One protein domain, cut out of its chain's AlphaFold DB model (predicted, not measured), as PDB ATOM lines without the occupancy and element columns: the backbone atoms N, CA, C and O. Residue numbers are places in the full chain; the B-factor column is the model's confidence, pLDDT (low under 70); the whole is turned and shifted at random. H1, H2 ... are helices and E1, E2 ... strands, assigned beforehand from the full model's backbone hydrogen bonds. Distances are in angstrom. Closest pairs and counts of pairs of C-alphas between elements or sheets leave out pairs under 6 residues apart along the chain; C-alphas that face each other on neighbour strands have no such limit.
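Overview. This is residues 149 to 339 of the 341 residues of an uncharacterized protein of Coprinopsis marcescibilis (UniProt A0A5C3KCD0). A twisted sheet of six strands has helices over both faces: H4 and H5 are side by side over one face, and the helical hairpin of H1 and H2 covers the E2 and E1 end of the other. H3 lies off the sheet, and the long loop of residues 242 to 262 joins it to H4. The printed part has 191 residues, with five named helices and six named strands in the order H1 H2 E1 E2 H3 H4 E3 H5 E4 E5 E6. The sheet runs E2 E1 E3 E4 E5 E6 and is mixed, and the class is mixed, helices and strands. The whole is compact, with a radius of gyration of the C-alphas of 16.3 A and spans of 47 by 43 by 30 A.

Along the chain. H1, residues 149 to 161, begins at C-alpha 149 at (87.914, 137.574, 133.966) and is 18.1 A long. H2, residues 169 to 186, is the longest helix at 25.7 A. Strands E1, residues 197 to 205, and E2, residues 211 to 219, measure 27.3 A and 24.1 A. H3, residues 229 to 241, is 18.7 A long, and H4, residues 263 to 276, begins at C-alpha 263 at (98.819, 129.214, 136.622) and is 19.9 A long. E3, residues 284 to 292, measures 26.6 A, and H5, residues 302 to 313, measures 14.7 A. The short strands are E4, residues 320 to 323, E5, residues 328 to 331, and E6, residues 335 to 338, which ends at C-alpha 338 at (107.129, 115.118, 147.473).

Arrangement. In the sheet, E2 and E6 are the edge strands. The hairpin of E1 and E2 is antiparallel, with N 217 and O 199 2.8 A apart, within hydrogen-bond range. E1 and E3 are antiparallel, with N 200 and O 289 at 2.9 A. E3 and E4 are parallel, with N 286 and O 320 at 2.8 A; with H5 they form a strand-helix-strand unit, two parallel neighbour strands with a helix between, whose crossover is right-handed. E2, H3, H4 and E3 form a split unit, with E1 between its strands, also right-handed. E4, E5 and E6 are a meander, each strand the antiparallel neighbour of the one before, with N 323 and O 328 at 2.8 A and N 329 and O 337 at 2.8 A. H4 and H5 on one face and H2 on the other give three layers. H4 runs along the strands over E2 and E1, at a height over the sheet of 7.8 A; the closest C-alphas of H4 and E2 are those of Ser 266 and Gly 217, 4.9 A. H5 is over E4 and E5 at 9.6 A, and it touches H4 at a shallow tilt of 6 degrees, the same way, closest at Thr 264 and Cys 304, 6.4 A between C-alphas. On the opposite face, H1 is over E2 at 5.7 A, and H2, at 9.4 A, runs slantwise to the strands over E2 and E1. H1 touches residues 176 to 184 of H2 at a steep tilt of 44 degrees, opposite ways, with the C-alphas of Glu 149 and Leu 180 closest, 6.9 A. H3 is not on the sheet and touches no helix. In H1, H2 and H3 every O i to N i+4 pair is within hydrogen-bond range, against 8 of 10 in H4 and 7 of 8 in H5.

Size, cuts and confidence. The C-alphas farthest apart are those of Gly 188 and Val 333, 48.9 A. The printed part has no cut. The link from H3 to H4 is long, with 21 residues. The mean pLDDT of the printed part is 76.9, and it is under 70 at residues 207 to 210, 220 to 260 and 334.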
ATOM      1  N   GLU A 149      87.691 138.452 132.817       78.25
ATOM      2  CA  GLU A 149      87.914 137.574 133.966       78.25
ATOM      3  C   GLU A 149      89.302 137.734 134.570       78.25
ATOM      4  O   GLU A 149      89.467 137.652 135.783       78.25
ATOM      5  N   SER A 150      90.312 137.949 133.738       74.56
ATOM      6  CA  SER A 150      91.685 138.137 134.204       74.56
ATOM      7  C   SER A 150      91.971 139.591 134.576       74.56
ATOM      8  O   SER A 150      92.782 139.808 135.467       74.56
ATOM      9  N   ILE A 151      91.300 140.579 133.957       72.94
ATOM     10  CA  ILE A 151      91.292 141.958 134.485       72.94
ATOM     11  C   ILE A 151      90.724 141.928 135.902       72.94
ATOM     12  O   ILE A 151      91.372 142.400 136.832       72.94
ATOM     13  N   PHE A 152      89.575 141.272 136.076       81.38
ATOM     14  CA  PHE A 152      88.972 141.066 137.385       81.38
ATOM     15  C   PHE A 152      89.915 140.301 138.328       81.38
ATOM     16  O   PHE A 152      90.076 140.699 139.474       81.38
ATOM     17  N   ALA A 153      90.592 139.241 137.867       82.56
ATOM     18  CA  ALA A 153      91.573 138.503 138.673       82.56
ATOM     19  C   ALA A 153      92.733 139.379 139.157       82.56
ATOM     20  O   ALA A 153      93.159 139.257 140.307       82.56
ATOM     21  N   ASP A 154      93.240 140.259 138.300       77.50
ATOM     22  CA  ASP A 154      94.329 141.163 138.640       77.50
ATOM     23  C   ASP A 154      93.872 142.254 139.621       77.50
ATOM     24  O   ASP A 154      94.506 142.456 140.655       77.50
ATOM     25  N   GLU A 155      92.726 142.894 139.373       79.44
ATOM     26  CA  GLU A 155      92.114 143.869 140.291       79.44
ATOM     27  C   GLU A 155      91.813 143.255 141.664       79.44
ATOM     28  O   GLU A 155      92.125 143.832 142.714       79.44
ATOM     29  N   PHE A 156      91.264 142.041 141.660       84.94
ATOM     30  CA  PHE A 156      91.018 141.272 142.866       84.94
ATOM     31  C   PHE A 156      92.334 140.998 143.599       84.94
ATOM     32  O   PHE A 156      92.437 141.307 144.782       84.94
ATOM     33  N   SER A 157      93.372 140.512 142.909       84.25
ATOM     34  CA  SER A 157      94.695 140.259 143.507       84.25
ATOM     35  C   SER A 157      95.238 141.499 144.223       84.25
ATOM     36  O   SER A 157      95.560 141.430 145.411       84.25
ATOM     37  N   ARG A 158      95.197 142.666 143.562       80.12
ATOM     38  CA  ARG A 158      95.651 143.943 144.141       80.12
ATOM     39  C   ARG A 158      94.885 144.336 145.408       80.12
ATOM     40  O   ARG A 158      95.466 144.928 146.318       80.12
ATOM     41  N   THR A 159      93.601 143.993 145.499       80.81
ATOM     42  CA  THR A 159      92.769 144.304 146.673       80.81
ATOM     43  C   THR A 159      93.216 143.506 147.901       80.81
ATOM     44  O   THR A 159      93.272 144.048 149.004       80.81
ATOM     45  N   TYR A 160      93.610 142.243 147.726       74.31
ATOM     46  CA  TYR A 160      94.129 141.407 148.818       74.31
ATOM     47  C   TYR A 160      95.624 141.604 149.059       74.31
ATOM     48  O   TYR A 160      96.143 141.270 150.131       74.31
ATOM     49  N   ASP A 161      96.327 142.214 148.107       72.75
ATOM     50  CA  ASP A 161      97.728 142.541 148.298       72.75
ATOM     51  C   ASP A 161      97.972 143.596 149.382       72.75
ATOM     52  O   ASP A 161      99.040 143.618 149.994       72.75
ATOM     53  N   THR A 162      96.961 144.390 149.713       70.62
ATOM     54  CA  THR A 162      97.042 145.388 150.787       70.62
ATOM     55  C   THR A 162      96.603 144.857 152.156       70.62
ATOM     56  O   THR A 162      96.830 145.520 153.167       70.62
ATOM     57  N   GLN A 163      96.016 143.656 152.230       74.88
ATOM     58  CA  GLN A 163      95.483 143.106 153.480       74.88
ATOM     59  C   GLN A 163      96.569 142.483 154.365       74.88
ATOM     60  O   GLN A 163      97.411 141.703 153.905       74.88
ATOM     61  N   ILE A 164      96.510 142.803 155.662       73.69
ATOM     62  CA  ILE A 164      97.385 142.265 156.710       73.69
ATOM     63  C   ILE A 164      96.503 141.830 157.896       73.69
ATOM     64  O   ILE A 164      95.811 142.680 158.457       73.69
ATOM     65  N   PRO A 165      96.522 140.546 158.310       72.81
ATOM     66  CA  PRO A 165      97.296 139.438 157.748       72.81
ATOM     67  C   PRO A 165      96.756 138.967 156.388       72.81
ATOM     68  O   PRO A 165      95.573 139.106 156.085       72.81
ATOM     69  N   LYS A 166      97.628 138.363 155.575       73.31
ATOM     70  CA  LYS A 166      97.232 137.774 154.288       73.31
ATOM     71  C   LYS A 166      96.248 136.618 154.510       73.31
ATOM     72  O   LYS A 166      96.526 135.764 155.359       73.31
ATOM     73  N   PRO A 167      95.147 136.528 153.744       70.31
ATOM     74  CA  PRO A 167      94.209 135.423 153.869       70.31
ATOM     75  C   PRO A 167      94.865 134.090 153.500       70.31
ATOM     76  O   PRO A 167      95.810 134.020 152.704       70.31
ATOM     77  N   SER A 168      94.333 133.007 154.070       75.75
ATOM     78  CA  SER A 168      94.737 131.664 153.670       75.75
ATOM     79  C   SER A 168      94.433 131.463 152.179       75.75
ATOM     80  O   SER A 168      93.334 131.802 151.724       75.75
ATOM     81  N   PRO A 169      95.365 130.890 151.406       74.06
ATOM     82  CA  PRO A 169      95.215 130.820 149.964       74.06
ATOM     83  C   PRO A 169      94.010 130.067 149.419       74.06
ATOM     84  O   PRO A 169      93.429 130.440 148.403       74.06
ATOM     85  N   ARG A 170      93.647 128.969 150.081       81.44
ATOM     86  CA  ARG A 170      92.575 128.095 149.616       81.44
ATOM     87  C   ARG A 170      91.200 128.770 149.772       81.44
ATOM     88  O   ARG A 170      90.473 128.803 148.784       81.44
ATOM     89  N   PRO A 171      90.860 129.370 150.933       86.88
ATOM     90  CA  PRO A 171      89.690 130.242 151.057       86.88
ATOM     91  C   PRO A 171      89.658 131.379 150.033       86.88
ATOM     92  O   PRO A 171      88.618 131.591 149.416       86.88
ATOM     93  N   LEU A 172      90.794 132.049 149.799       86.88
ATOM     94  CA  LEU A 172      90.870 133.153 148.840       86.88
ATOM     95  C   LEU A 172      90.500 132.706 147.420       86.88
ATOM     96  O   LEU A 172      89.737 133.383 146.740       86.88
ATOM     97  N   LEU A 173      90.992 131.544 146.982       89.38
ATOM     98  CA  LEU A 173      90.686 131.020 145.651       89.38
ATOM     99  C   LEU A 173      89.197 130.656 145.490       89.38
ATOM    100  O   LEU A 173      88.620 130.867 144.422       89.38
ATOM    101  N   TYR A 174      88.553 130.142 146.545       88.94
ATOM    102  CA  TYR A 174      87.109 129.876 146.535       88.94
ATOM    103  C   TYR A 174      86.282 131.162 146.520       88.94
ATOM    104  O   TYR A 174      85.309 131.248 145.768       88.94
ATOM    105  N   GLN A 175      86.682 132.158 147.310       91.00
ATOM    106  CA  GLN A 175      86.047 133.471 147.324       91.00
ATOM    107  C   GLN A 175      86.148 134.137 145.950       91.00
ATOM    108  O   GLN A 175      85.129 134.524 145.382       91.00
ATOM    109  N   PHE A 176      87.350 134.165 145.371       91.50
ATOM    110  CA  PHE A 176      87.592 134.682 144.030       91.50
ATOM    111  C   PHE A 176      86.672 134.039 142.986       91.50
ATOM    112  O   PHE A 176      86.026 134.746 142.217       91.50
ATOM    113  N   LYS A 177      86.551 132.703 142.986       91.69
ATOM    114  CA  LYS A 177      85.628 131.999 142.084       91.69
ATOM    115  C   LYS A 177      84.185 132.491 142.259       91.69
ATOM    116  O   LYS A 177      83.500 132.698 141.261       91.69
ATOM    117  N   SER A 178      83.715 132.630 143.499       91.12
ATOM    118  CA  SER A 178      82.344 133.064 143.800       91.12
ATOM    119  C   SER A 178      82.078 134.496 143.328       91.12
ATOM    120  O   SER A 178      81.035 134.776 142.733       91.12
ATOM    121  N   GLU A 179      83.021 135.404 143.570       93.44
ATOM    122  CA  GLU A 179      82.899 136.804 143.161       93.44
ATOM    123  C   GLU A 179      82.984 136.953 141.642       93.44
ATOM    124  O   GLU A 179      82.144 137.625 141.046       93.44
ATOM    125  N   LEU A 180      83.904 136.238 140.992       90.12
ATOM    126  CA  LEU A 180      83.994 136.215 139.535       90.12
ATOM    127  C   LEU A 180      82.734 135.615 138.896       90.12
ATOM    128  O   LEU A 180      82.245 136.145 137.905       90.12
ATOM    129  N   ALA A 181      82.159 134.553 139.467       89.62
ATOM    130  CA  ALA A 181      80.883 134.003 139.004       89.62
ATOM    131  C   ALA A 181      79.748 135.038 139.097       89.62
ATOM    132  O   ALA A 181      78.986 135.209 138.149       89.62
ATOM    133  N   THR A 182      79.673 135.770 140.210       91.69
ATOM    134  CA  THR A 182      78.687 136.845 140.409       91.69
ATOM    135  C   THR A 182      78.881 137.975 139.395       91.69
ATOM    136  O   THR A 182      77.911 138.458 138.812       91.69
ATOM    137  N   HIS A 183      80.133 138.364 139.142       89.31
ATOM    138  CA  HIS A 183      80.487 139.376 138.150       89.31
ATOM    139  C   HIS A 183      80.125 138.939 136.723       89.31
ATOM    140  O   HIS A 183      79.534 139.697 135.965       89.31
ATOM    141  N   LEU A 184      80.412 137.692 136.357       86.38
ATOM    142  CA  LEU A 184      80.065 137.151 135.043       86.38
ATOM    143  C   LEU A 184      78.549 137.068 134.836       86.38
ATOM    144  O   LEU A 184      78.056 137.444 133.772       86.38
ATOM    145  N   LEU A 185      77.799 136.656 135.860       88.50
ATOM    146  CA  LEU A 185      76.336 136.646 135.818       88.50
ATOM    147  C   LEU A 185      75.752 138.050 135.628       88.50
ATOM    148  O   LEU A 185      74.821 138.211 134.841       88.50
ATOM    149  N   SER A 186      76.297 139.069 136.300       89.31
ATOM    150  CA  SER A 186      75.811 140.450 136.152       89.31
ATOM    151  C   SER A 186      76.087 141.035 134.763       89.31
ATOM    152  O   SER A 186      75.342 141.896 134.300       89.31
ATOM    153  N   LEU A 187      77.105 140.520 134.069       85.94
ATOM    154  CA  LEU A 187      77.402 140.822 132.667       85.94
ATOM    155  C   LEU A 187      76.598 139.968 131.668       85.94
ATOM    156  O   LEU A 187      76.774 140.121 130.460       85.94
ATOM    157  N   GLY A 188      75.721 139.077 132.143       85.75
ATOM    158  CA  GLY A 188      74.903 138.202 131.300       85.75
ATOM    159  C   GLY A 188      75.651 136.999 130.712       85.75
ATOM    160  O   GLY A 188      75.181 136.411 129.739       85.75
ATOM    161  N   VAL A 189      76.807 136.626 131.272       81.25
ATOM    162  CA  VAL A 189      77.602 135.476 130.817       81.25
ATOM    163  C   VAL A 189      77.027 134.175 131.382       81.25
ATOM    164  O   VAL A 189      76.849 134.020 132.594       81.25
ATOM    165  N   LEU A 190      76.761 133.214 130.497       79.94
ATOM    166  CA  LEU A 190      76.177 131.922 130.852       79.94
ATOM    167  C   LEU A 190      77.224 130.986 131.484       79.94
ATOM    168  O   LEU A 190      78.404 131.026 131.146       79.94
ATOM    169  N   GLU A 191      76.784 130.084 132.367       80.06
ATOM    170  CA  GLU A 191      77.636 129.068 133.011       80.06
ATOM    171  C   GLU A 191      78.565 128.262 132.070       80.06
ATOM    172  O   GLU A 191      79.729 128.058 132.431       80.06
ATOM    173  N   PRO A 192      78.142 127.790 130.874       74.06
ATOM    174  CA  PRO A 192      79.040 127.087 129.953       74.06
ATOM    175  C   PRO A 192      80.279 127.892 129.547       74.06
ATOM    176  O   PRO A 192      81.290 127.271 129.208       74.06
ATOM    177  N   ASP A 193      80.224 129.222 129.644       74.44
ATOM    178  CA  ASP A 193      81.309 130.132 129.283       74.44
ATOM    179  C   ASP A 193      82.215 130.479 130.478       74.44
ATOM    180  O   ASP A 193      83.291 131.050 130.297       74.44
ATOM    181  N   TRP A 194      81.862 130.076 131.703       82.81
ATOM    182  CA  TRP A 194      82.650 130.381 132.901       82.81
ATOM    183  C   TRP A 194      84.029 129.724 132.893       82.81
ATOM    184  O   TRP A 194      84.126 128.561 132.509       82.81
ATOM    185  N   PRO A 195      85.080 130.370 133.432       83.38
ATOM    186  CA  PRO A 195      86.433 129.825 133.459       83.38
ATOM    187  C   PRO A 195      86.524 128.352 133.892       83.38
ATOM    188  O   PRO A 195      85.929 127.913 134.873       83.38
ATOM    189  N   THR A 196      87.317 127.568 133.161       84.19
ATOM    190  CA  THR A 196      87.528 126.135 133.421       84.19
ATOM    191  C   THR A 196      88.443 125.862 134.602       84.19
ATOM    192  O   THR A 196      88.312 124.809 135.233       84.19
ATOM    193  N   LYS A 197      89.371 126.777 134.889       88.06
ATOM    194  CA  LYS A 197      90.301 126.687 136.014       88.06
ATOM    195  C   LYS A 197      90.537 128.051 136.638       88.06
ATOM    196  O   LYS A 197      90.475 129.075 135.964       88.06
ATOM    197  N   TYR A 198      90.872 128.016 137.915       90.44
ATOM    198  CA  TYR A 198      91.240 129.152 138.740       90.44
ATOM    199  C   TYR A 198      92.540 128.772 139.431       90.44
ATOM    200  O   TYR A 198      92.670 127.644 139.903       90.44
ATOM    201  N   SER A 199      93.493 129.687 139.481       90.56
ATOM    202  CA  SER A 199      94.793 129.474 140.105       90.56
ATOM    203  C   SER A 199      95.073 130.605 141.060       90.56
ATOM    204  O   SER A 199      94.673 131.742 140.820       90.56
ATOM    205  N   TYR A 200      95.830 130.295 142.096       89.81
ATOM    206  CA  TYR A 200      96.584 131.301 142.806       89.81
ATOM    207  C   TYR A 200      98.061 130.898 142.862       89.81
ATOM    208  O   TYR A 200      98.422 129.716 142.781       89.81
ATOM    209  N   ALA A 201      98.914 131.898 143.032       86.50
ATOM    210  CA  ALA A 201     100.299 131.717 143.410       86.50
ATOM    211  C   ALA A 201     100.682 132.730 144.488       86.50
ATOM    212  O   ALA A 201     100.189 133.856 144.505       86.50
ATOM    213  N   PHE A 202     101.585 132.338 145.377       87.88
ATOM    214  CA  PHE A 202     102.211 133.253 146.326       87.88
ATOM    215  C   PHE A 202     103.626 132.806 146.643       87.88
ATOM    216  O   PHE A 202     103.979 131.650 146.400       87.88
ATOM    217  N   PHE A 203     104.416 133.694 147.244       89.06
ATOM    218  CA  PHE A 203     105.757 133.349 147.695       89.06
ATOM    219  C   PHE A 203     106.018 133.663 149.169       89.06
ATOM    220  O   PHE A 203     105.409 134.553 149.769       89.06
ATOM    221  N   ARG A 204     106.966 132.913 149.740       87.31
ATOM    222  CA  ARG A 204     107.562 133.137 151.063       87.31
ATOM    223  C   ARG A 204     109.084 133.206 150.964       87.31
ATOM    224  O   ARG A 204     109.692 132.484 150.170       87.31
ATOM    225  N   VAL A 205     109.691 134.023 151.823       85.38
ATOM    226  CA  VAL A 205     111.150 134.127 151.984       85.38
ATOM    227  C   VAL A 205     111.570 133.393 153.259       85.38
ATOM    228  O   VAL A 205     110.987 133.603 154.330       85.38
ATOM    229  N   ARG A 206     112.580 132.512 153.172       71.44
ATOM    230  CA  ARG A 206     113.134 131.846 154.369       71.44
ATOM    231  C   ARG A 206     113.656 132.895 155.359       71.44
ATOM    232  O   ARG A 206     114.472 133.727 154.989       71.44
ATOM    233  N   GLY A 207     113.205 132.818 156.612       66.06
ATOM    234  CA  GLY A 207     113.606 133.721 157.701       66.06
ATOM    235  C   GLY A 207     112.523 134.714 158.132       66.06
ATOM    236  O   GLY A 207     112.496 135.085 159.296       66.06
ATOM    237  N   GLN A 208     111.589 135.075 157.244       63.16
ATOM    238  CA  GLN A 208     110.461 135.954 157.592       63.16
ATOM    239  C   GLN A 208     109.143 135.201 157.805       63.16
ATOM    240  O   GLN A 208     108.212 135.762 158.365       63.16
ATOM    241  N   GLY A 209     109.047 133.933 157.383       60.78
ATOM    242  CA  GLY A 209     107.925 133.031 157.697       60.78
ATOM    243  C   GLY A 209     106.546 133.445 157.158       60.78
ATOM    244  O   GLY A 209     105.603 132.672 157.283       60.78
ATOM    245  N   GLN A 210     106.423 134.621 156.543       66.75
ATOM    246  CA  GLN A 210     105.160 135.215 156.120       66.75
ATOM    247  C   GLN A 210     105.003 135.210 154.596       66.75
ATOM    248  O   GLN A 210     105.973 135.178 153.834       66.75
ATOM    249  N   HIS A 211     103.742 135.199 154.165       71.56
ATOM    250  CA  HIS A 211     103.347 135.290 152.764       71.56
ATOM    251  C   HIS A 211     103.560 136.728 152.293       71.56
ATOM    252  O   HIS A 211     102.996 137.648 152.881       71.56
ATOM    253  N   VAL A 212     104.369 136.925 151.255       75.56
ATOM    254  CA  VAL A 212     104.784 138.277 150.853       75.56
ATOM    255  C   VAL A 212     103.838 138.876 149.809       75.56
ATOM    256  O   VAL A 212     103.550 140.067 149.858       75.56
ATOM    257  N   TYR A 213     103.301 138.063 148.899       80.88
ATOM    258  CA  TYR A 213     102.453 138.535 147.798       80.88
ATOM    259  C   TYR A 213     101.620 137.409 147.196       80.88
ATOM    260  O   TYR A 213     102.148 136.302 147.074       80.88
ATOM    261  N   THR A 214     100.390 137.705 146.769       85.44
ATOM    262  CA  THR A 214      99.454 136.726 146.205       85.44
ATOM    263  C   THR A 214      98.902 137.206 144.865       85.44
ATOM    264  O   THR A 214      98.370 138.300 144.779       85.44
ATOM    265  N   HIS A 215      98.931 136.352 143.839       86.94
ATOM    266  CA  HIS A 215      98.324 136.650 142.538       86.94
ATOM    267  C   HIS A 215      97.383 135.538 142.079       86.94
ATOM    268  O   HIS A 215      97.661 134.354 142.297       86.94
ATOM    269  N   LEU A 216      96.272 135.917 141.454       88.00
ATOM    270  CA  LEU A 216      95.232 135.026 140.950       88.00
ATOM    271  C   LEU A 216      95.237 134.978 139.425       88.00
ATOM    272  O   LEU A 216      95.513 135.956 138.739       88.00
ATOM    273  N   GLY A 217      94.867 133.824 138.884       86.31
ATOM    274  CA  GLY A 217      94.742 133.618 137.449       86.31
ATOM    275  C   GLY A 217      93.526 132.781 137.091       86.31
ATOM    276  O   GLY A 217      92.997 132.031 137.917       86.31
ATOM    277  N   VAL A 218      93.096 132.884 135.835       84.88
ATOM    278  CA  VAL A 218      91.911 132.183 135.319       84.88
ATOM    279  C   VAL A 218      92.154 131.558 133.957       84.88
ATOM    280  O   VAL A 218      92.786 132.132 133.077       84.88
ATOM    281  N   SER A 219      91.609 130.367 133.758       81.25
ATOM    282  CA  SER A 219      91.561 129.706 132.462       81.25
ATOM    283  C   SER A 219      90.200 129.900 131.839       81.25
ATOM    284  O   SER A 219      89.242 129.284 132.293       81.25
ATOM    285  N   THR A 220      90.106 130.688 130.776       69.56
ATOM    286  CA  THR A 220      88.866 130.816 129.997       69.56
ATOM    287  C   THR A 220      88.390 129.445 129.505       69.56
ATOM    288  O   THR A 220      89.198 128.541 129.263       69.56
ATOM    289  N   THR A 221      87.081 129.266 129.346       65.06
ATOM    290  CA  THR A 221      86.545 128.107 128.626       65.06
ATOM    291  C   THR A 221      87.050 128.114 127.202       65.06
ATOM    292  O   THR A 221      86.979 129.104 126.478       65.06
ATOM    293  N   TYR A 222      87.610 126.983 126.795       57.22
ATOM    294  CA  TYR A 222      87.708 126.696 125.384       57.22
ATOM    295  C   TYR A 222      86.391 126.024 125.012       57.22
ATOM    296  O   TYR A 222      86.149 124.881 125.400       57.22
ATOM    297  N   GLY A 223      85.541 126.726 124.259       50.31
ATOM    298  CA  GLY A 223      84.649 126.034 123.329       50.31
ATOM    299  C   GLY A 223      85.491 125.091 122.460       50.31
ATOM    300  O   GLY A 223      86.694 125.297 122.348       50.31
ATOM    301  N   ASN A 224      84.887 124.046 121.895       42.09
ATOM    302  CA  ASN A 224      85.499 122.902 121.190       42.09
ATOM    303  C   ASN A 224      86.461 123.206 119.999       42.09
ATOM    304  O   ASN A 224      86.426 122.520 118.985       42.09
ATOM    305  N   TYR A 225      87.356 124.186 120.071       51.19
ATOM    306  CA  TYR A 225      88.318 124.558 119.031       51.19
ATOM    307  C   TYR A 225      89.654 123.807 119.180       51.19
ATOM    308  O   TYR A 225      90.677 124.240 118.652       51.19
ATOM    309  N   SER A 226      89.678 122.714 119.955       45.84
ATOM    310  CA  SER A 226      90.858 122.127 120.618       45.84
ATOM    311  C   SER A 226      91.997 121.638 119.718       45.84
ATOM    312  O   SER A 226      93.035 121.260 120.253       45.84
ATOM    313  N   ASN A 227      91.873 121.700 118.392       51.22
ATOM    314  CA  ASN A 227      92.858 121.121 117.478       51.22
ATOM    315  C   ASN A 227      93.360 122.057 116.368       51.22
ATOM    316  O   ASN A 227      94.127 121.590 115.531       51.22
ATOM    317  N   ASP A 228      92.990 123.345 116.338       53.66
ATOM    318  CA  ASP A 228      93.505 124.260 115.308       53.66
ATOM    319  C   ASP A 228      94.777 125.012 115.783       53.66
ATOM    320  O   ASP A 228      94.688 125.932 116.610       53.66
ATOM    321  N   PRO A 229      95.979 124.663 115.278       54.47
ATOM    322  CA  PRO A 229      97.222 125.358 115.618       54.47
ATOM    323  C   PRO A 229      97.218 126.846 115.220       54.47
ATOM    324  O   PRO A 229      97.894 127.656 115.868       54.47
ATOM    325  N   ASN A 230      96.427 127.245 114.219       57.41
ATOM    326  CA  ASN A 230      96.286 128.647 113.822       57.41
ATOM    327  C   ASN A 230      95.486 129.433 114.863       57.41
ATOM    328  O   ASN A 230      95.871 130.548 115.219       57.41
ATOM    329  N   MET A 231      94.455 128.820 115.448       58.09
ATOM    330  CA  MET A 231      93.675 129.421 116.531       58.09
ATOM    331  C   MET A 231      94.535 129.641 117.778       58.09
ATOM    332  O   MET A 231      94.521 130.723 118.359       58.09
ATOM    333  N   ALA A 232      95.355 128.660 118.166       53.91
ATOM    334  CA  ALA A 232      96.286 128.826 119.282       53.91
ATOM    335  C   ALA A 232      97.258 129.994 119.040       53.91
ATOM    336  O   ALA A 232      97.551 130.753 119.958       53.91
ATOM    337  N   THR A 233      97.758 130.168 117.813       57.72
ATOM    338  CA  THR A 233      98.606 131.312 117.418       57.72
ATOM    339  C   THR A 233      97.867 132.641 117.491       57.72
ATOM    340  O   THR A 233      98.356 133.584 118.108       57.72
ATOM    341  N   ALA A 234      96.659 132.703 116.940       59.62
ATOM    342  CA  ALA A 234      95.829 133.897 116.944       59.62
ATOM    343  C   ALA A 234      95.511 134.378 118.366       59.62
ATOM    344  O   ALA A 234      95.694 135.552 118.696       59.62
ATOM    345  N   VAL A 235      95.094 133.449 119.230       56.25
ATOM    346  CA  VAL A 235      94.848 133.686 120.656       56.25
ATOM    347  C   VAL A 235      96.076 134.271 121.344       56.25
ATOM    348  O   VAL A 235      95.961 135.230 122.104       56.25
ATOM    349  N   ARG A 236      97.259 133.722 121.052       57.16
ATOM    350  CA  ARG A 236      98.529 134.198 121.610       57.16
ATOM    351  C   ARG A 236      98.821 135.635 121.205       57.16
ATOM    352  O   ARG A 236      99.044 136.473 122.075       57.16
ATOM    353  N   CYS A 237      98.759 135.937 119.910       57.59
ATOM    354  CA  CYS A 237      98.989 137.291 119.407       57.59
ATOM    355  C   CYS A 237      98.003 138.297 120.016       57.59
ATOM    356  O   CYS A 237      98.419 139.376 120.435       57.59
ATOM    357  N   ARG A 238      96.718 137.930 120.149       59.09
ATOM    358  CA  ARG A 238      95.707 138.792 120.783       59.09
ATOM    359  C   ARG A 238      96.036 139.097 122.241       59.09
ATOM    360  O   ARG A 238      95.870 140.225 122.682       59.09
ATOM    361  N   ARG A 239      96.496 138.098 122.991       55.53
ATOM    362  CA  ARG A 239      96.807 138.223 124.421       55.53
ATOM    363  C   ARG A 239      98.035 139.081 124.684       55.53
ATOM    364  O   ARG A 239      97.998 139.906 125.587       55.53
ATOM    365  N   ILE A 240      99.064 138.956 123.848       55.28
ATOM    366  CA  ILE A 240     100.221 139.863 123.867       55.28
ATOM    367  C   ILE A 240      99.759 141.304 123.598       55.28
ATOM    368  O   ILE A 240     100.126 142.212 124.332       55.28
ATOM    369  N   GLN A 241      98.892 141.508 122.600       56.75
ATOM    370  CA  GLN A 241      98.333 142.831 122.282       56.75
ATOM    371  C   GLN A 241      97.428 143.396 123.387       56.75
ATOM    372  O   GLN A 241      97.325 144.609 123.529       56.75
ATOM    373  N   GLN A 242      96.774 142.531 124.165       50.53
ATOM    374  CA  GLN A 242      95.955 142.902 125.322       50.53
ATOM    375  C   GLN A 242      96.748 142.928 126.640       50.53
ATOM    376  O   GLN A 242      96.140 143.022 127.704       50.53
ATOM    377  N   CYS A 243      98.081 142.828 126.582       49.19
ATOM    378  CA  CYS A 243      98.972 142.850 127.743       49.19
ATOM    379  C   CYS A 243      98.663 141.772 128.804       49.19
ATOM    380  O   CYS A 243      98.778 142.036 129.999       49.19
ATOM    381  N   TRP A 244      98.304 140.544 128.403       45.69
ATOM    382  CA  TRP A 244      98.157 139.386 129.312       45.69
ATOM    383  C   TRP A 244      99.522 138.863 129.840       45.69
ATOM    384  O   TRP A 244      99.847 137.677 129.702       45.69
ATOM    385  N   GLY A 245     100.332 139.741 130.436       47.34
ATOM    386  CA  GLY A 245     101.634 139.440 131.042       47.34
ATOM    387  C   GLY A 245     102.821 139.326 130.070       47.34
ATOM    388  O   GLY A 245     102.666 139.320 128.849       47.34
ATOM    389  N   ASP A 246     104.026 139.198 130.640       42.97
ATOM    390  CA  ASP A 246     105.301 139.019 129.926       42.97
ATOM    391  C   ASP A 246     105.460 137.575 129.410       42.97
ATOM    392  O   ASP A 246     106.183 136.747 129.972       42.97
ATOM    393  N   GLN A 247     104.746 137.226 128.338       45.72
ATOM    394  CA  GLN A 247     104.815 135.881 127.756       45.72
ATOM    395  C   GLN A 247     106.020 135.743 126.809       45.72
ATOM    396  O   GLN A 247     106.022 136.275 125.700       45.72
ATOM    397  N   ILE A 248     107.053 135.000 127.230       39.84
ATOM    398  CA  ILE A 248     108.240 134.694 126.402       39.84
ATOM    399  C   ILE A 248     108.017 133.421 125.574       39.84
ATOM    400  O   ILE A 248     107.488 132.448 126.116       39.84
ATOM    401  N   PRO A 249     108.494 133.363 124.314       35.69
ATOM    402  CA  PRO A 249     108.386 132.163 123.505       35.69
ATOM    403  C   PRO A 249     109.040 130.878 124.003       35.69
ATOM    404  O   PRO A 249     110.253 130.885 124.202       35.69
ATOM    405  N   PRO A 250     108.303 129.743 124.130       35.59
ATOM    406  CA  PRO A 250     108.857 128.408 124.061       35.59
ATOM    407  C   PRO A 250     109.625 128.199 122.773       35.59
ATOM    408  O   PRO A 250     109.507 128.913 121.770       35.59
ATOM    409  N   ARG A 251     110.467 127.181 122.859       39.06
ATOM    410  CA  ARG A 251     111.435 126.845 121.833       39.06
ATOM    411  C   ARG A 251     110.716 126.295 120.594       39.06
ATOM    412  O   ARG A 251     109.627 125.747 120.720       39.06
ATOM    413  N   PRO A 252     111.340 126.331 119.403       35.84
ATOM    414  CA  PRO A 252     110.718 125.899 118.141       35.84
ATOM    415  C   PRO A 252     110.157 124.463 118.107       35.84
ATOM    416  O   PRO A 252     109.402 124.128 117.203       35.84
ATOM    417  N   LYS A 253     110.531 123.603 119.068       32.91
ATOM    418  CA  LYS A 253     110.072 122.206 119.189       32.91
ATOM    419  C   LYS A 253     108.915 122.021 120.178       32.91
ATOM    420  O   LYS A 253     108.349 120.937 120.258       32.91
ATOM    421  N   GLU A 254     108.579 123.058 120.933       36.62
ATOM    422  CA  GLU A 254     107.526 123.055 121.938       36.62
ATOM    423  C   GLU A 254     106.311 123.776 121.359       36.62
ATOM    424  O   GLU A 254     106.339 124.970 121.055       36.62
ATOM    425  N   GLY A 255     105.218 123.034 121.182       36.62
ATOM    426  CA  GLY A 255     103.944 123.639 120.833       36.62
ATOM    427  C   GLY A 255     103.536 124.630 121.922       36.62
ATOM    428  O   GLY A 255     103.298 124.257 123.069       36.62
ATOM    429  N   TRP A 256     103.413 125.900 121.561       39.50
ATOM    430  CA  TRP A 256     102.806 126.899 122.424       39.50
ATOM    431  C   TRP A 256     101.322 126.595 122.659       39.50
ATOM    432  O   TRP A 256     100.457 126.900 121.840       39.50
ATOM    433  N   LYS A 257     101.023 126.043 123.825       39.91
ATOM    434  CA  LYS A 257      99.661 125.861 124.348       39.91
ATOM    435  C   LYS A 257      99.298 126.837 125.482       39.91
ATOM    436  O   LYS A 257      98.258 126.698 126.117       39.91
ATOM    437  N   HIS A 258     100.175 127.790 125.785       43.38
ATOM    438  CA  HIS A 258     100.189 128.522 127.054       43.38
ATOM    439  C   HIS A 258      99.720 129.956 126.866       43.38
ATOM    440  O   HIS A 258      99.928 130.558 125.821       43.38
ATOM    441  N   GLY A 259      99.036 130.460 127.879       46.88
ATOM    442  CA  GLY A 259      98.226 131.668 127.832       46.88
ATOM    443  C   GLY A 259      96.806 131.382 128.312       46.88
ATOM    444  O   GLY A 259      96.131 132.284 128.791       46.88
ATOM    445  N   GLN A 260      96.331 130.134 128.188       55.66
ATOM    446  CA  GLN A 260      95.024 129.710 128.707       55.66
ATOM    447  C   GLN A 260      95.086 129.157 130.127       55.66
ATOM    448  O   GLN A 260      94.036 129.010 130.731       55.66
ATOM    449  N   CYS A 261      96.250 128.798 130.666       76.50
ATOM    450  CA  CYS A 261      96.322 128.178 131.987       76.50
ATOM    451  C   CYS A 261      96.300 129.250 133.079       76.50
ATOM    452  O   CYS A 261      97.043 130.229 133.007       76.50
ATOM    453  N   ALA A 262      95.464 129.062 134.088       83.06
ATOM    454  CA  ALA A 262      95.316 129.983 135.199       83.06
ATOM    455  C   ALA A 262      96.670 130.224 135.897       83.06
ATOM    456  O   ALA A 262      97.035 131.354 136.207       83.06
ATOM    457  N   GLU A 263      97.480 129.177 136.035       86.44
ATOM    458  CA  GLU A 263      98.819 129.214 136.622       86.44
ATOM    459  C   GLU A 263      99.803 130.045 135.785       86.44
ATOM    460  O   GLU A 263     100.706 130.671 136.333       86.44
ATOM    461  N   THR A 264      99.613 130.104 134.459       77.25
ATOM    462  CA  THR A 264     100.434 130.942 133.565       77.25
ATOM    463  C   THR A 264     100.106 132.431 133.659       77.25
ATOM    464  O   THR A 264     100.842 133.232 133.099       77.25
ATOM    465  N   GLN A 265      99.046 132.811 134.378       77.56
ATOM    466  CA  GLN A 265      98.794 134.202 134.766       77.56
ATOM    467  C   GLN A 265      99.353 134.481 136.162       77.56
ATOM    468  O   GLN A 265     100.088 135.446 136.342       77.56
ATOM    469  N   SER A 266      99.094 133.588 137.124       86.38
ATOM    470  CA  SER A 266      99.488 133.823 138.517       86.38
ATOM    471  C   SER A 266     100.995 133.689 138.779       86.38
ATOM    472  O   SER A 266     101.567 134.471 139.535       86.38
ATOM    473  N   LEU A 267     101.676 132.701 138.177       88.19
ATOM    474  CA  LEU A 267     103.100 132.451 138.447       88.19
ATOM    475  C   LEU A 267     104.032 133.563 137.932       88.19
ATOM    476  O   LEU A 267     104.912 133.966 138.694       88.19
ATOM    477  N   PRO A 268     103.906 134.070 136.687       84.06
ATOM    478  CA  PRO A 268     104.803 135.119 136.200       84.06
ATOM    479  C   PRO A 268     104.749 136.404 137.027       84.06
ATOM    480  O   PRO A 268     105.800 136.980 137.293       84.06
ATOM    481  N   ALA A 269     103.563 136.817 137.484       80.50
ATOM    482  CA  ALA A 269     103.405 138.001 138.328       80.50
ATOM    483  C   ALA A 269     104.180 137.860 139.650       80.50
ATOM    484  O   ALA A 269     104.959 138.737 140.020       80.50
ATOM    485  N   VAL A 270     104.050 136.704 140.311       86.88
ATOM    486  CA  VAL A 270     104.799 136.381 141.536       86.88
ATOM    487  C   VAL A 270     106.312 136.384 141.298       86.88
ATOM    488  O   VAL A 270     107.062 136.930 142.108       86.88
ATOM    489  N   VAL A 271     106.771 135.794 140.189       88.25
ATOM    490  CA  VAL A 271     108.198 135.752 139.824       88.25
ATOM    491  C   VAL A 271     108.741 137.156 139.573       88.25
ATOM    492  O   VAL A 271     109.772 137.505 140.142       88.25
ATOM    493  N   SER A 272     108.036 137.962 138.775       83.50
ATOM    494  CA  SER A 272     108.430 139.337 138.446       83.50
ATOM    495  C   SER A 272     108.567 140.188 139.705       83.50
ATOM    496  O   SER A 272     109.576 140.866 139.888       83.50
ATOM    497  N   LEU A 273     107.623 140.083 140.645       84.88
ATOM    498  CA  LEU A 273     107.737 140.802 141.910       84.88
ATOM    499  C   LEU A 273     108.935 140.324 142.744       84.88
ATOM    500  O   LEU A 273     109.652 141.144 143.313       84.88
ATOM    501  N   CYS A 274     109.199 139.015 142.802       89.06
ATOM    502  CA  CYS A 274     110.387 138.502 143.491       89.06
ATOM    503  C   CYS A 274     111.690 139.052 142.883       89.06
ATOM    504  O   CYS A 274     112.627 139.363 143.621       89.06
ATOM    505  N   GLU A 275     111.756 139.186 141.554       87.81
ATOM    506  CA  GLU A 275     112.885 139.820 140.866       87.81
ATOM    507  C   GLU A 275     113.003 141.308 141.219       87.81
ATOM    508  O   GLU A 275     114.094 141.760 141.562       87.81
ATOM    509  N   GLN A 276     111.894 142.056 141.191       86.44
ATOM    510  CA  GLN A 276     111.857 143.486 141.534       86.44
ATOM    511  C   GLN A 276     112.303 143.753 142.976       86.44
ATOM    512  O   GLN A 276     112.961 144.753 143.249       86.44
ATOM    513  N   LEU A 277     111.991 142.835 143.891       88.38
ATOM    514  CA  LEU A 277     112.428 142.885 145.287       88.38
ATOM    515  C   LEU A 277     113.884 142.426 145.492       88.38
ATOM    516  O   LEU A 277     114.353 142.381 146.628       88.38
ATOM    517  N   GLY A 278     114.605 142.049 144.429       90.81
ATOM    518  CA  GLY A 278     115.999 141.609 144.513       90.81
ATOM    519  C   GLY A 278     116.186 140.240 145.178       90.81
ATOM    520  O   GLY A 278     117.262 139.938 145.687       90.81
ATOM    521  N   LEU A 279     115.160 139.382 145.190       90.94
ATOM    522  CA  LEU A 279     115.193 138.075 145.864       90.94
ATOM    523  C   LEU A 279     115.851 136.964 145.027       90.94
ATOM    524  O   LEU A 279     115.724 135.779 145.348       90.94
ATOM    525  N   THR A 280     116.565 137.321 143.962       90.56
ATOM    526  CA  THR A 280     117.177 136.385 143.005       90.56
ATOM    527  C   THR A 280     118.142 135.402 143.668       90.56
ATOM    528  O   THR A 280     118.162 134.225 143.311       90.56
ATOM    529  N   ASP A 281     118.875 135.858 144.688       90.12
ATOM    530  CA  ASP A 281     119.856 135.059 145.433       90.12
ATOM    531  C   ASP A 281     119.352 134.561 146.795       90.12
ATOM    532  O   ASP A 281     120.103 133.926 147.550       90.12
ATOM    533  N   SER A 282     118.075 134.793 147.102       90.44
ATOM    534  CA  SER A 282     117.424 134.380 148.346       90.44
ATOM    535  C   SER A 282     116.693 133.041 148.182       90.44
ATOM    536  O   SER A 282     116.202 132.726 147.095       90.44
ATOM    537  N   PRO A 283     116.579 132.216 149.241       91.38
ATOM    538  CA  PRO A 283     115.710 131.046 149.204       91.38
ATOM    539  C   PRO A 283     114.238 131.478 149.212       91.38
ATOM    540  O   PRO A 283     113.701 131.885 150.247       91.38
ATOM    541  N   VAL A 284     113.599 131.370 148.049       92.19
ATOM    542  CA  VAL A 284     112.179 131.672 147.834       92.19
ATOM    543  C   VAL A 284     111.413 130.371 147.632       92.19
ATOM    544  O   VAL A 284     111.854 129.482 146.902       92.19
ATOM    545  N   ILE A 285     110.253 130.248 148.269       93.06
ATOM    546  CA  ILE A 285     109.322 129.151 148.002       93.06
ATOM    547  C   ILE A 285     108.047 129.760 147.440       93.06
ATOM    548  O   ILE A 285     107.383 130.536 148.126       93.06
ATOM    549  N   ILE A 286     107.726 129.404 146.201       93.62
ATOM    550  CA  ILE A 286     106.501 129.779 145.508       93.62
ATOM    551  C   ILE A 286     105.542 128.606 145.633       93.62
ATOM    552  O   ILE A 286     105.855 127.504 145.193       93.62
ATOM    553  N   HIS A 287     104.374 128.819 146.216       92.62
ATOM    554  CA  HIS A 287     103.308 127.829 146.171       92.62
ATOM    555  C   HIS A 287     102.312 128.236 145.095       92.62
ATOM    556  O   HIS A 287     101.958 129.410 144.985       92.62
ATOM    557  N   SER A 288     101.841 127.262 144.331       92.62
ATOM    558  CA  SER A 288     100.761 127.432 143.374       92.62
ATOM    559  C   SER A 288      99.717 126.352 143.599       92.62
ATOM    560  O   SER A 288     100.040 125.195 143.870       92.62
ATOM    561  N   PHE A 289      98.456 126.750 143.533       92.00
ATOM    562  CA  PHE A 289      97.323 125.848 143.662       92.00
ATOM    563  C   PHE A 289      96.275 126.245 142.640       92.00
ATOM    564  O   PHE A 289      95.924 127.423 142.544       92.00
ATOM    565  N   ALA A 290      95.754 125.254 141.929       91.25
ATOM    566  CA  ALA A 290      94.663 125.448 141.000       91.25
ATOM    567  C   ALA A 290      93.484 124.541 141.341       91.25
ATOM    568  O   ALA A 290      93.644 123.405 141.791       91.25
ATOM    569  N   ILE A 291      92.284 125.053 141.087       91.69
ATOM    570  CA  ILE A 291      91.038 124.292 141.111       91.69
ATOM    571  C   ILE A 291      90.365 124.386 139.751       91.69
ATOM    572  O   ILE A 291      90.454 125.404 139.059       91.69
ATOM    573  N   ASN A 292      89.667 123.329 139.355       89.69
ATOM    574  CA  ASN A 292      88.812 123.381 138.178       89.69
ATOM    575  C   ASN A 292      87.463 124.060 138.500       89.69
ATOM    576  O   ASN A 292      87.145 124.370 139.652       89.69
ATOM    577  N   LYS A 293      86.621 124.255 137.480       86.31
ATOM    578  CA  LYS A 293      85.268 124.811 137.657       86.31
ATOM    579  C   LYS A 293      84.371 124.008 138.601       86.31
ATOM    580  O   LYS A 293      83.461 124.578 139.198       86.31
ATOM    581  N   ARG A 294      84.673 122.727 138.825       87.88
ATOM    582  CA  ARG A 294      83.996 121.839 139.784       87.88
ATOM    583  C   ARG A 294      84.585 121.894 141.199       87.88
ATOM    584  O   ARG A 294      84.157 121.129 142.045       87.88
ATOM    585  N   GLN A 295      85.515 122.817 141.471       88.06
ATOM    586  CA  GLN A 295      86.213 122.974 142.757       88.06
ATOM    587  C   GLN A 295      87.152 121.818 143.130       88.06
ATOM    588  O   GLN A 295      87.619 121.741 144.269       88.06
ATOM    589  N   GLU A 296      87.484 120.953 142.179       91.06
ATOM    590  CA  GLU A 296      88.432 119.870 142.406       91.06
ATOM    591  C   GLU A 296      89.859 120.404 142.217       91.06
ATOM    592  O   GLU A 296      90.100 121.159 141.262       91.06
ATOM    593  N   PRO A 297      90.812 120.026 143.089       90.94
ATOM    594  CA  PRO A 297      92.221 120.333 142.884       90.94
ATOM    595  C   PRO A 297      92.691 119.859 141.509       90.94
ATOM    596  O   PRO A 297      92.427 118.730 141.098       90.94
ATOM    597  N   SER A 298      93.415 120.720 140.803       89.88
ATOM    598  CA  SER A 298      94.041 120.401 139.526       89.88
ATOM    599  C   SER A 298      95.538 120.585 139.667       89.88
ATOM    600  O   SER A 298      95.990 121.688 139.959       89.88
ATOM    601  N   GLY A 299      96.301 119.534 139.373       87.50
ATOM    602  CA  GLY A 299      97.739 119.675 139.177       87.50
ATOM    603  C   GLY A 299      98.060 120.553 137.967       87.50
ATOM    604  O   GLY A 299      97.229 120.738 137.061       87.50
ATOM    605  N   MET A 300      99.290 121.053 137.950       87.38
ATOM    606  CA  MET A 300      99.876 121.748 136.816       87.38
ATOM    607  C   MET A 300      99.870 120.831 135.592       87.38
ATOM    608  O   MET A 300     100.284 119.672 135.641       87.38
ATOM    609  N   CYS A 301      99.416 121.351 134.455       83.38
ATOM    610  CA  CYS A 301      99.582 120.638 133.194       83.38
ATOM    611  C   CYS A 301     101.059 120.668 132.757       83.38
ATOM    612  O   CYS A 301     101.816 121.535 133.193       83.38
ATOM    613  N   GLY A 302     101.464 119.757 131.859       75.94
ATOM    614  CA  GLY A 302     102.862 119.658 131.388       75.94
ATOM    615  C   GLY A 302     103.438 120.989 130.902       75.94
ATOM    616  O   GLY A 302     104.568 121.337 131.196       75.94
ATOM    617  N   ASN A 303     102.585 121.806 130.302       74.38
ATOM    618  CA  ASN A 303     102.867 123.183 129.949       74.38
ATOM    619  C   ASN A 303     103.302 124.055 131.147       74.38
ATOM    620  O   ASN A 303     104.408 124.591 131.174       74.38
ATOM    621  N   CYS A 304     102.457 124.196 132.169       80.62
ATOM    622  CA  CYS A 304     102.814 124.968 133.360       80.62
ATOM    623  C   CYS A 304     104.121 124.453 133.992       80.62
ATOM    624  O   CYS A 304     104.927 125.254 134.462       80.62
ATOM    625  N   LEU A 305     104.369 123.139 133.929       83.75
ATOM    626  CA  LEU A 305     105.622 122.529 134.381       83.75
ATOM    627  C   LEU A 305     106.828 122.942 133.529       83.75
ATOM    628  O   LEU A 305     107.862 123.292 134.094       83.75
ATOM    629  N   ASP A 306     106.701 122.972 132.201       79.12
ATOM    630  CA  ASP A 306     107.759 123.446 131.301       79.12
ATOM    631  C   ASP A 306     108.119 124.907 131.597       79.12
ATOM    632  O   ASP A 306     109.300 125.252 131.679       79.12
ATOM    633  N   TYR A 307     107.115 125.763 131.841       82.50
ATOM    634  CA  TYR A 307     107.336 127.147 132.271       82.50
ATOM    635  C   TYR A 307     108.101 127.197 133.597       82.50
ATOM    636  O   TYR A 307     109.141 127.851 133.685       82.50
ATOM    637  N   VAL A 308     107.619 126.482 134.620       86.81
ATOM    638  CA  VAL A 308     108.270 126.415 135.935       86.81
ATOM    639  C   VAL A 308     109.723 125.978 135.787       86.81
ATOM    640  O   VAL A 308     110.621 126.630 136.324       86.81
ATOM    641  N   HIS A 309     109.974 124.925 135.016       84.81
ATOM    642  CA  HIS A 309     111.311 124.394 134.823       84.81
ATOM    643  C   HIS A 309     112.216 125.395 134.092       84.81
ATOM    644  O   HIS A 309     113.269 125.780 134.604       84.81
ATOM    645  N   ALA A 310     111.792 125.865 132.918       79.88
ATOM    646  CA  ALA A 310     112.609 126.695 132.042       79.88
ATOM    647  C   ALA A 310     112.819 128.124 132.559       79.88
ATOM    648  O   ALA A 310     113.867 128.719 132.299       79.88
ATOM    649  N   ARG A 311     111.829 128.697 133.253       82.88
ATOM    650  CA  ARG A 311     111.800 130.129 133.598       82.88
ATOM    651  C   ARG A 311     112.100 130.409 135.058       82.88
ATOM    652  O   ARG A 311     112.622 131.481 135.353       82.88
ATOM    653  N   ILE A 312     111.798 129.466 135.945       89.12
ATOM    654  CA  ILE A 312     111.993 129.643 137.384       89.12
ATOM    655  C   ILE A 312     113.139 128.757 137.853       89.12
ATOM    656  O   ILE A 312     114.185 129.252 138.258       89.12
ATOM    657  N   VAL A 313     112.972 127.441 137.754       88.56
ATOM    658  CA  VAL A 313     113.872 126.472 138.381       88.56
ATOM    659  C   VAL A 313     115.285 126.552 137.801       88.56
ATOM    660  O   VAL A 313     116.245 126.650 138.559       88.56
ATOM    661  N   LEU A 314     115.439 126.568 136.474       85.31
ATOM    662  CA  LEU A 314     116.763 126.675 135.849       85.31
ATOM    663  C   LEU A 314     117.437 128.036 136.083       85.31
ATOM    664  O   LEU A 314     118.665 128.113 136.067       85.31
ATOM    665  N   ARG A 315     116.651 129.098 136.295       89.38
ATOM    666  CA  ARG A 315     117.153 130.472 136.428       89.38
ATOM    667  C   ARG A 315     117.524 130.827 137.868       89.38
ATOM    668  O   ARG A 315     118.564 131.441 138.079       89.38
ATOM    669  N   TYR A 316     116.732 130.403 138.852       93.00
ATOM    670  CA  TYR A 316     116.931 130.735 140.266       93.00
ATOM    671  C   TYR A 316     117.175 129.471 141.087       93.00
ATOM    672  O   TYR A 316     116.257 128.801 141.561       93.00
ATOM    673  N   ARG A 317     118.454 129.138 141.295       89.06
ATOM    674  CA  ARG A 317     118.849 127.845 141.882       89.06
ATOM    675  C   ARG A 317     118.277 127.584 143.279       89.06
ATOM    676  O   ARG A 317     118.016 126.434 143.635       89.06
ATOM    677  N   LYS A 318     118.094 128.644 144.070       92.19
ATOM    678  CA  LYS A 318     117.598 128.580 145.454       92.19
ATOM    679  C   LYS A 318     116.074 128.639 145.555       92.19
ATOM    680  O   LYS A 318     115.547 128.513 146.659       92.19
ATOM    681  N   TRP A 319     115.375 128.844 144.442       94.06
ATOM    682  CA  TRP A 319     113.924 128.930 144.447       94.06
ATOM    683  C   TRP A 319     113.303 127.540 144.338       94.06
ATOM    684  O   TRP A 319     113.870 126.614 143.756       94.06
ATOM    685  N   THR A 320     112.134 127.383 144.939       94.62
ATOM    686  CA  THR A 320     111.336 126.159 144.871       94.62
ATOM    687  C   THR A 320     109.922 126.533 144.474       94.62
ATOM    688  O   THR A 320     109.347 127.429 145.082       94.62
ATOM    689  N   VAL A 321     109.358 125.847 143.483       94.50
ATOM    690  CA  VAL A 321     107.936 125.975 143.138       94.50
ATOM    691  C   VAL A 321     107.216 124.727 143.622       94.50
ATOM    692  O   VAL A 321     107.672 123.628 143.336       94.50
ATOM    693  N   VAL A 322     106.118 124.875 144.354       93.81
ATOM    694  CA  VAL A 322     105.320 123.759 144.868       93.81
ATOM    695  C   VAL A 322     103.951 123.783 144.210       93.81
ATOM    696  O   VAL A 322     103.218 124.762 144.337       93.81
ATOM    697  N   ASP A 323     103.612 122.695 143.528       92.94
ATOM    698  CA  ASP A 323     102.245 122.389 143.133       92.94
ATOM    699  C   ASP A 323     101.518 121.792 144.342       92.94
ATOM    700  O   ASP A 323     101.717 120.635 144.723       92.94
ATOM    701  N   MET A 324     100.686 122.619 144.966       90.81
ATOM    702  CA  MET A 324      99.960 122.275 146.182       90.81
ATOM    703  C   MET A 324      98.810 121.296 145.929       90.81
ATOM    704  O   MET A 324      98.329 120.687 146.880       90.81
ATOM    705  N   ALA A 325      98.348 121.132 144.683       88.25
ATOM    706  CA  ALA A 325      97.252 120.213 144.382       88.25
ATOM    707  C   ALA A 325      97.702 118.751 144.501       88.25
ATOM    708  O   ALA A 325      96.936 117.905 144.956       88.25
ATOM    709  N   ILE A 326      98.956 118.474 144.137       88.00
ATOM    710  CA  ILE A 326      99.558 117.133 144.195       88.00
ATOM    711  C   ILE A 326     100.714 117.026 145.201       88.00
ATOM    712  O   ILE A 326     101.340 115.976 145.303       88.00
ATOM    713  N   SER A 327     100.993 118.090 145.961       89.06
ATOM    714  CA  SER A 327     102.091 118.164 146.940       89.06
ATOM    715  C   SER A 327     103.460 117.814 146.345       89.06
ATOM    716  O   SER A 327     104.257 117.106 146.961       89.06
ATOM    717  N   VAL A 328     103.749 118.311 145.138       91.12
ATOM    718  CA  VAL A 328     105.041 118.113 144.463       91.12
ATOM    719  C   VAL A 328     105.790 119.434 144.389       91.12
ATOM    720  O   VAL A 328     105.247 120.448 143.957       91.12
ATOM    721  N   ALA A 329     107.056 119.420 144.793       90.50
ATOM    722  CA  ALA A 329     107.963 120.551 144.719       90.50
ATOM    723  C   ALA A 329     109.004 120.361 143.615       90.50
ATOM    724  O   ALA A 329     109.547 119.275 143.433       90.50
ATOM    725  N   TYR A 330     109.318 121.451 142.926       90.38
ATOM    726  CA  TYR A 330     110.272 121.532 141.829       90.38
ATOM    727  C   TYR A 330     111.414 122.466 142.230       90.38
ATOM    728  O   TYR A 330     111.196 123.641 142.542       90.38
ATOM    729  N   ASN A 331     112.641 121.945 142.236       89.69
ATOM    730  CA  ASN A 331     113.850 122.704 142.546       89.69
ATOM    731  C   ASN A 331     115.027 122.232 141.681       89.69
ATOM    732  O   ASN A 331     115.117 121.060 141.328       89.69
ATOM    733  N   SER A 332     115.957 123.140 141.382       77.50
ATOM    734  CA  SER A 332     117.059 122.883 140.442       77.50
ATOM    735  C   SER A 332     118.051 121.833 140.934       77.50
ATOM    736  O   SER A 332     118.686 121.161 140.131       77.50
ATOM    737  N   VAL A 333     118.175 121.688 142.253       75.38
ATOM    738  CA  VAL A 333     119.130 120.794 142.910       75.38
ATOM    739  C   VAL A 333     118.530 119.407 143.118       75.38
ATOM    740  O   VAL A 333     119.233 118.409 143.013       75.38
ATOM    741  N   ARG A 334     117.234 119.338 143.443       69.12
ATOM    742  CA  ARG A 334     116.562 118.087 143.836       69.12
ATOM    743  C   ARG A 334     115.687 117.479 142.741       69.12
ATOM    744  O   ARG A 334     115.261 116.341 142.891       69.12
ATOM    745  N   GLY A 335     115.405 118.219 141.669       78.75
ATOM    746  CA  GLY A 335     114.366 117.836 140.717       78.75
ATOM    747  C   GLY A 335     112.972 117.865 141.364       78.75
ATOM    748  O   GLY A 335     112.767 118.622 142.321       78.75
ATOM    749  N   PRO A 336     112.003 117.093 140.840       76.19
ATOM    750  CA  PRO A 336     110.690 116.933 141.457       76.19
ATOM    751  C   PRO A 336     110.761 116.036 142.705       76.19
ATOM    752  O   PRO A 336     111.335 114.949 142.658       76.19
ATOM    753  N   TYR A 337     110.151 116.456 143.816       84.62
ATOM    754  CA  TYR A 337     110.056 115.665 145.050       84.62
ATOM    755  C   TYR A 337     108.738 115.912 145.789       84.62
ATOM    756  O   TYR A 337     108.108 116.954 145.620       84.62
ATOM    757  N   VAL A 338     108.320 114.958 146.624       84.81
ATOM    758  CA  VAL A 338     107.129 115.118 147.473       84.81
ATOM    759  C   VAL A 338     107.404 116.183 148.535       84.81
ATOM    760  O   VAL A 338     108.376 116.092 149.286       84.81
ATOM    761  N   TRP A 339     106.548 117.199 148.592       82.12
ATOM    762  CA  TRP A 339     106.626 118.284 149.558       82.12
ATOM    763  C   TRP A 339     106.010 117.862 150.898       82.12
ATOM    764  O   TRP A 339     104.887 117.366 150.928       82.12
TER     765      TRP A 339